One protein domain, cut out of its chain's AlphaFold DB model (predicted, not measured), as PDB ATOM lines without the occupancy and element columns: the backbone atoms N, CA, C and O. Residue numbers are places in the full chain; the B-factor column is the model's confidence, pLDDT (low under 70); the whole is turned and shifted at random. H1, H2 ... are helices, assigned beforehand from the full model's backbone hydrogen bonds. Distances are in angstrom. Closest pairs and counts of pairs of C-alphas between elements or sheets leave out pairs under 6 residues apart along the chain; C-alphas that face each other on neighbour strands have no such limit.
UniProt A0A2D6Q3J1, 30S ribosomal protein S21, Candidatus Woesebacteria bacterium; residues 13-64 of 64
ATOM      1  N   ASP A  13     350.963 344.716 488.008       93.75
ATOM      2  CA  ASP A  13     350.627 344.861 486.587       93.75
ATOM      3  C   ASP A  13     351.422 345.973 485.897       93.75
ATOM      4  O   ASP A  13     351.892 345.806 484.769       93.75
ATOM      5  N   ARG A  14     351.633 347.108 486.579       93.94
ATOM      6  CA  ARG A  14     352.441 348.218 486.048       93.94
ATOM      7  C   ARG A  14     353.911 347.827 485.923       93.94
ATOM      8  O   ARG A  14     354.553 348.173 484.924       93.94
ATOM      9  N   LEU A  15     354.422 347.047 486.874       94.69
ATOM     10  CA  LEU A  15     355.768 346.485 486.806       94.69
ATOM     11  C   LEU A  15     355.917 345.531 485.608       94.69
ATOM     12  O   LEU A  15     356.858 345.677 484.820       94.69
ATOM     13  N   ILE A  16     354.961 344.612 485.420       94.44
ATOM     14  CA  ILE A  16     354.930 343.682 484.282       94.44
ATOM     15  C   ILE A  16     354.854 344.453 482.960       94.44
ATOM     16  O   ILE A  16     355.595 344.144 482.025       94.44
ATOM     17  N   ALA A  17     354.018 345.489 482.867       95.06
ATOM     18  CA  ALA A  17     353.901 346.316 481.667       95.06
ATOM     19  C   ALA A  17     355.223 347.022 481.319       95.06
ATOM     20  O   ALA A  17     355.657 347.008 480.161       95.06
ATOM     21  N   ARG A  18     355.919 347.586 482.317       94.12
ATOM     22  CA  ARG A  18     357.262 348.164 482.135       94.12
ATOM     23  C   ARG A  18     358.276 347.129 481.673       94.12
ATOM     24  O   ARG A  18     359.067 347.422 480.776       94.12
ATOM     25  N   PHE A  19     358.263 345.943 482.273       94.50
ATOM     26  CA  PHE A  19     359.145 344.851 481.880       94.50
ATOM     27  C   PHE A  19     358.900 344.429 480.430       94.50
ATOM     28  O   PHE A  19     359.839 344.422 479.635       94.50
ATOM     29  N   ARG A  20     357.639 344.195 480.049       93.25
ATOM     30  CA  ARG A  20     357.247 343.882 478.667       93.25
ATOM     31  C   ARG A  20     357.733 344.952 477.695       93.25
ATOM     32  O   ARG A  20     358.382 344.620 476.709       93.25
ATOM     33  N   LYS A  21     357.517 346.236 478.002       93.31
ATOM     34  CA  LYS A  21     358.005 347.345 477.166       93.31
ATOM     35  C   LYS A  21     359.528 347.307 476.995       93.31
ATOM     36  O   LYS A  21     360.014 347.486 475.883       93.31
ATOM     37  N   ARG A  22     360.281 347.044 478.068       92.94
ATOM     38  CA  ARG A  22     361.749 346.938 478.016       92.94
ATOM     39  C   ARG A  22     362.230 345.722 477.216       92.94
ATOM     40  O   ARG A  22     363.212 345.855 476.498       92.94
ATOM     41  N   ILE A  23     361.543 344.582 477.305       93.25
ATOM     42  CA  ILE A  23     361.840 343.374 476.513       93.25
ATOM     43  C   ILE A  23     361.563 343.591 475.023       93.25
ATOM     44  O   ILE A  23     362.353 343.176 474.180       93.25
ATOM     45  N   LEU A  24     360.464 344.266 474.683       91.19
ATOM     46  CA  LEU A  24     360.162 344.594 473.290       91.19
ATOM     47  C   LEU A  24     361.203 345.561 472.714       91.19
ATOM     48  O   LEU A  24     361.680 345.359 471.604       91.19
ATOM     49  N   GLN A  25     361.607 346.571 473.490       90.69
ATOM     50  CA  GLN A  25     362.651 347.520 473.089       90.69
ATOM     51  C   GLN A  25     364.034 346.881 472.957       90.69
ATOM     52  O   GLN A  25     364.813 347.314 472.114       90.69
ATOM     53  N   SER A  26     364.361 345.877 473.776       91.06
ATOM     54  CA  SER A  26     365.660 345.208 473.686       91.06
ATOM     55  C   SER A  26     365.784 344.296 472.467       91.06
ATOM     56  O   SER A  26     366.889 343.860 472.170       91.06
ATOM     57  N   GLY A  27     364.679 343.969 471.784       89.75
ATOM     58  CA  GLY A  27     364.688 343.074 470.625       89.75
ATOM     59  C   GLY A  27     365.064 341.624 470.953       89.75
ATOM     60  O   GLY A  27     365.196 340.813 470.041       89.75
ATOM     61  N   LEU A  28     365.189 341.274 472.240       90.88
ATOM     62  CA  LEU A  28     365.703 339.979 472.696       90.88
ATOM     63  C   LEU A  28     364.905 338.800 472.124       90.88
ATOM     64  O   LEU A  28     365.479 337.785 471.753       90.88
ATOM     65  N   LEU A  29     363.581 338.939 472.031       89.50
ATOM     66  CA  LEU A  29     362.716 337.887 471.492       89.50
ATOM     67  C   LEU A  29     362.962 337.635 469.999       89.50
ATOM     68  O   LEU A  29     362.910 336.488 469.563       89.50
ATOM     69  N   LEU A  30     363.243 338.691 469.228       89.50
ATOM     70  CA  LEU A  30     363.559 338.565 467.803       89.50
ATOM     71  C   LEU A  30     364.920 337.897 467.623       89.50
ATOM     72  O   LEU A  30     365.048 336.964 466.844       89.50
ATOM     73  N   GLU A  31     365.907 338.313 468.413       89.31
ATOM     74  CA  GLU A  31     367.246 337.736 468.367       89.31
ATOM     75  C   GLU A  31     367.257 336.248 468.737       89.31
ATOM     76  O   GLU A  31     367.926 335.453 468.080       89.31
ATOM     77  N   VAL A  32     366.514 335.851 469.774       92.69
ATOM     78  CA  VAL A  32     366.399 334.438 470.167       92.69
ATOM     79  C   VAL A  32     365.755 333.617 469.050       92.69
ATOM     80  O   VAL A  32     366.255 332.543 468.732       92.69
ATOM     81  N   LYS A  33     364.701 334.142 468.418       90.62
ATOM     82  CA  LYS A  33     364.034 333.487 467.287       90.62
ATOM     83  C   LYS A  33     364.963 333.339 466.077       90.62
ATOM     84  O   LYS A  33     365.035 332.264 465.493       90.62
ATOM     85  N   ASP A  34     365.719 334.379 465.736       88.56
ATOM     86  CA  ASP A  34     366.677 334.343 464.622       88.56
ATOM     87  C   ASP A  34     367.836 333.363 464.878       88.56
ATOM     88  O   ASP A  34     368.442 332.844 463.941       88.56
ATOM     89  N   ARG A  35     368.158 333.105 466.151       91.12
ATOM     90  CA  ARG A  35     369.192 332.148 466.574       91.12
ATOM     91  C   ARG A  35     368.682 330.716 466.729       91.12
ATOM     92  O   ARG A  35     369.508 329.819 466.875       91.12
ATOM     93  N   GLU A  36     367.370 330.489 466.695       92.94
ATOM     94  CA  GLU A  36     366.765 329.157 466.840       92.94
ATOM     95  C   GLU A  36     367.239 328.197 465.739       92.94
ATOM     96  O   GLU A  36     367.364 326.993 465.958       92.94
ATOM     97  N   ARG A  37     367.544 328.733 464.552       91.19
ATOM     98  CA  ARG A  37     368.030 327.966 463.405       91.19
ATOM     99  C   ARG A  37     369.369 328.503 462.924       91.19
ATOM    100  O   ARG A  37     369.661 329.695 463.002       91.19
ATOM    101  N   HIS A  38     370.187 327.610 462.375       92.50
ATOM    102  CA  HIS A  38     371.390 328.026 461.674       92.50
ATOM    103  C   HIS A  38     371.022 328.564 460.287       92.50
ATOM    104  O   HIS A  38     370.568 327.815 459.424       92.50
ATOM    105  N   THR A  39     371.272 329.851 460.068       92.00
ATOM    106  CA  THR A  39     371.114 330.519 458.770       92.00
ATOM    107  C   THR A  39     372.486 330.882 458.222       92.00
ATOM    108  O   THR A  39     373.294 331.511 458.917       92.00
ATOM    109  N   THR A  40     372.757 330.531 456.966       95.06
ATOM    110  CA  THR A  40     374.036 330.852 456.325       95.06
ATOM    111  C   THR A  40     374.197 332.361 456.110       95.06
ATOM    112  O   THR A  40     373.230 333.126 456.043       95.06
ATOM    113  N   LYS A  41     375.444 332.827 455.947       93.12
ATOM    114  CA  LYS A  41     375.720 334.247 455.649       93.12
ATOM    115  C   LYS A  41     375.033 334.708 454.356       93.12
ATOM    116  O   LYS A  41     374.609 335.859 454.275       93.12
ATOM    117  N   SER A  42     374.918 333.824 453.366       95.12
ATOM    118  CA  SER A  42     374.270 334.110 452.081       95.12
ATOM    119  C   SER A  42     372.762 334.305 452.234       95.12
ATOM    120  O   SER A  42     372.220 335.283 451.723       95.12
ATOM    121  N   GLU A  43     372.094 333.434 452.990       93.56
ATOM    122  CA  GLU A  43     370.659 333.552 453.272       93.56
ATOM    123  C   GLU A  43     370.341 334.825 454.062       93.56
ATOM    124  O   GLU A  43     369.457 335.579 453.661       93.56
ATOM    125  N   ARG A  44     371.139 335.155 455.090       92.31
ATOM    126  CA  ARG A  44     370.971 336.410 455.850       92.31
ATOM    127  C   ARG A  44     371.058 337.649 454.954       92.31
ATOM    128  O   ARG A  44     370.261 338.573 455.091       92.31
ATOM    129  N   ARG A  45     372.013 337.681 454.015       93.94
ATOM    130  CA  ARG A  45     372.148 338.787 453.045       93.94
ATOM    131  C   ARG A  45     370.939 338.867 452.112       93.94
ATOM    132  O   ARG A  45     370.462 339.964 451.824       93.94
ATOM    133  N   LYS A  46     370.434 337.718 451.658       95.81
ATOM    134  CA  LYS A  46     369.248 337.636 450.798       95.81
ATOM    135  C   LYS A  46     368.004 338.184 451.505       95.81
ATOM    136  O   LYS A  46     367.312 339.023 450.933       95.81
ATOM    137  N   GLU A  47     367.760 337.786 452.752       92.38
ATOM    138  CA  GLU A  47     366.629 338.282 453.550       92.38
ATOM    139  C   GLU A  47     366.700 339.793 453.798       92.38
ATOM    140  O   GLU A  47     365.692 340.490 453.670       92.38
ATOM    141  N   GLN A  48     367.892 340.329 454.081       93.75
ATOM    142  CA  GLN A  48     368.087 341.774 454.238       93.75
ATOM    143  C   GLN A  48     367.719 342.544 452.963       93.75
ATOM    144  O   GLN A  48     366.999 343.543 453.032       93.75
ATOM    145  N   LEU A  49     368.159 342.068 451.793       96.38
ATOM    146  CA  LEU A  49     367.814 342.687 450.509       96.38
ATOM    147  C   LEU A  49     366.309 342.634 450.235       96.38
ATOM    148  O   LEU A  49     365.730 343.627 449.789       96.38
ATOM    149  N   TYR A  50     365.669 341.500 450.522       96.62
ATOM    150  CA  TYR A  50     364.228 341.330 450.336       96.62
ATOM    151  C   TYR A  50     363.437 342.268 451.243       96.62
ATOM    152  O   TYR A  50     362.513 342.933 450.778       96.62
ATOM    153  N   ARG A  51     363.857 342.412 452.503       94.62
ATOM    154  CA  ARG A  51     363.252 343.357 453.445       94.62
ATOM    155  C   ARG A  51     363.347 344.798 452.948       94.62
ATOM    156  O   ARG A  51     362.347 345.507 452.959       94.62
ATOM    157  N   VAL A  52     364.520 345.232 452.485       96.44
ATOM    158  CA  VAL A  52     364.707 346.596 451.955       96.44
ATOM    159  C   VAL A  52     363.851 346.828 450.710       96.44
ATOM    160  O   VAL A  52     363.224 347.880 450.592       96.44
ATOM    161  N   ARG A  53     363.791 345.857 449.790       96.94
ATOM    162  CA  ARG A  53     362.936 345.947 448.597       96.94
ATOM    163  C   ARG A  53     361.466 346.092 448.983       96.94
ATOM    164  O   ARG A  53     360.815 347.014 448.505       96.94
ATOM    165  N   HIS A  54     360.987 345.250 449.893       96.12
ATOM    166  CA  HIS A  54     359.607 345.289 450.361       96.12
ATOM    167  C   HIS A  54     359.247 346.633 451.011       96.12
ATOM    168  O   HIS A  54     358.207 347.210 450.711       96.12
ATOM    169  N   LEU A  55     360.134 347.190 451.844       95.75
ATOM    170  CA  LEU A  55     359.919 348.509 452.450       95.75
ATOM    171  C   LEU A  55     359.836 349.630 451.406       95.75
ATOM    172  O   LEU A  55     359.022 350.538 451.552       95.75
ATOM    173  N   ARG A  56     360.643 349.563 450.339       95.88
ATOM    174  CA  ARG A  56     360.570 350.523 449.225       95.88
ATOM    175  C   ARG A  56     359.252 350.413 448.463       95.88
ATOM    176  O   ARG A  56     358.697 351.435 448.083       95.88
ATOM    177  N   GLU A  57     358.758 349.200 448.234       96.00
ATOM    178  CA  GLU A  57     357.461 348.978 447.581       96.00
ATOM    179  C   GLU A  57     356.304 349.531 448.417       96.00
ATOM    180  O   GLU A  57     355.429 350.200 447.878       96.00
ATOM    181  N   LEU A  58     356.321 349.303 449.734       95.25
ATOM    182  CA  LEU A  58     355.318 349.857 450.645       95.25
ATOM    183  C   LEU A  58     355.348 351.388 450.688       95.25
ATOM    184  O   LEU A  58     354.289 352.003 450.759       95.25
ATOM    185  N   ALA A  59     356.537 351.995 450.641       94.44
ATOM    186  CA  ALA A  59     356.672 353.448 450.591       94.44
ATOM    187  C   ALA A  59     356.052 354.020 449.308       94.44
ATOM    188  O   ALA A  59     355.218 354.909 449.392       94.44
ATOM    189  N   LYS A  60     356.366 353.435 448.142       94.44
ATOM    190  CA  LYS A  60     355.779 353.852 446.858       94.44
ATOM    191  C   LYS A  60     354.251 353.802 446.868       94.44
ATOM    192  O   LYS A  60     353.616 354.766 446.479       94.44
ATOM    193  N   LYS A  61     353.674 352.714 447.388       92.44
ATOM    194  CA  LYS A  61     352.214 352.545 447.509       92.44
ATOM    195  C   LYS A  61     351.535 353.528 448.466       92.44
ATOM    196  O   LYS A  61     350.316 353.593 448.476       92.44
ATOM    197  N   ARG A  62     352.290 354.180 449.353       87.12
ATOM    198  CA  ARG A  62     351.753 355.166 450.300       87.12
ATOM    199  C   ARG A  62     351.720 356.574 449.699       87.12
ATOM    200  O   ARG A  62     350.927 357.388 450.161       87.12
ATOM    201  N   ASP A  63     352.605 356.840 448.742       80.50
ATOM    202  CA  ASP A  63     352.746 358.138 448.078       80.50
ATOM    203  C   ASP A  63     351.904 358.238 446.781       80.50
ATOM    204  O   ASP A  63     351.743 359.340 446.257       80.50
ATOM    205  N   GLU A  64     351.377 357.110 446.280       67.88
ATOM    206  CA  GLU A  64     350.336 357.000 445.232       67.88
ATOM    207  C   GLU A  64     348.920 357.124 445.818       67.88
ATOM    208  O   GLU A  64     348.084 357.799 445.174       67.88
TER     209      GLU A  64
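What this domain is: This is residues 13 to 64 of the 64 residues of the protein "30S ribosomal protein S21" of Candidatus Woesebacteria bacterium (UniProt A0A2D6Q3J1). The model is an open, flat V with an empty middle: one arm is made of H1 and H2 in succession, the other is the single long helix H3, and the chain turns from one arm to the other at residues 36 to 40. The first arm is not straight, since H2 is set at an angle to H1 where they join at Gly 27, and the two arms are not packed on each other. The printed part has 52 residues with three named helices, in the order H1, H2, H3, and no named strand; the class is all helix. The whole is extended, with a radius of gyration of the C-alphas of 16.2 A, and the C-alphas span 41 by 36 by 11 A along their three main axes.

How they stand to each other: From the first printed residue, H1, residues 13 to 26, is followed by H2, residues 28 to 35. These two helices are close but not clearly touching, with 1 pair of C-alphas within 8 A, that of Ile 23 and Leu 29, 7.5 A apart. They run the same way at a steep tilt of 43 degrees, and their centres are 16.8 A apart. H3, residues 41 to 63, is apart from H1. H3 is also apart from H2, though it follows H2 in the chain. In H1, H2 and H3 every pair of O of residue i and N of residue i+4 is within hydrogen-bond range.

Where its parts are: H1 runs from Asp 13, with its C-alpha at (350.627, 344.861, 486.587), to Ser 26, 19.8 A from first to last C-alpha. H2 runs from Leu 28 to Arg 35, whose C-alpha is at (369.192, 332.148, 466.574). H3 is the longest helix, with 23 residues and 34.0 A from first to last C-alpha; it begins at Lys 41, C-alpha at (375.720, 334.247, 455.649), and ends at Asp 63, C-alpha at (352.746, 358.138, 448.078).

The domain as a whole: The two C-alphas farthest apart are those of Leu 15 and Glu 64, at 43.2 A. Residues 13 to 33, residues 35 to 43 and residues 45 to 64 stand free, with no C-alpha 8 or more residues away along the chain within 10 A. The link from H1 to H2 is tight, with 1 residue between them, and the link from H2 to H3 is tight, with 5. The printed part has no cut, and it ends at Glu 64, the chain's last residue. The mean pLDDT of the printed part is 92.5, and 1 residue is under 70, namely residue 64.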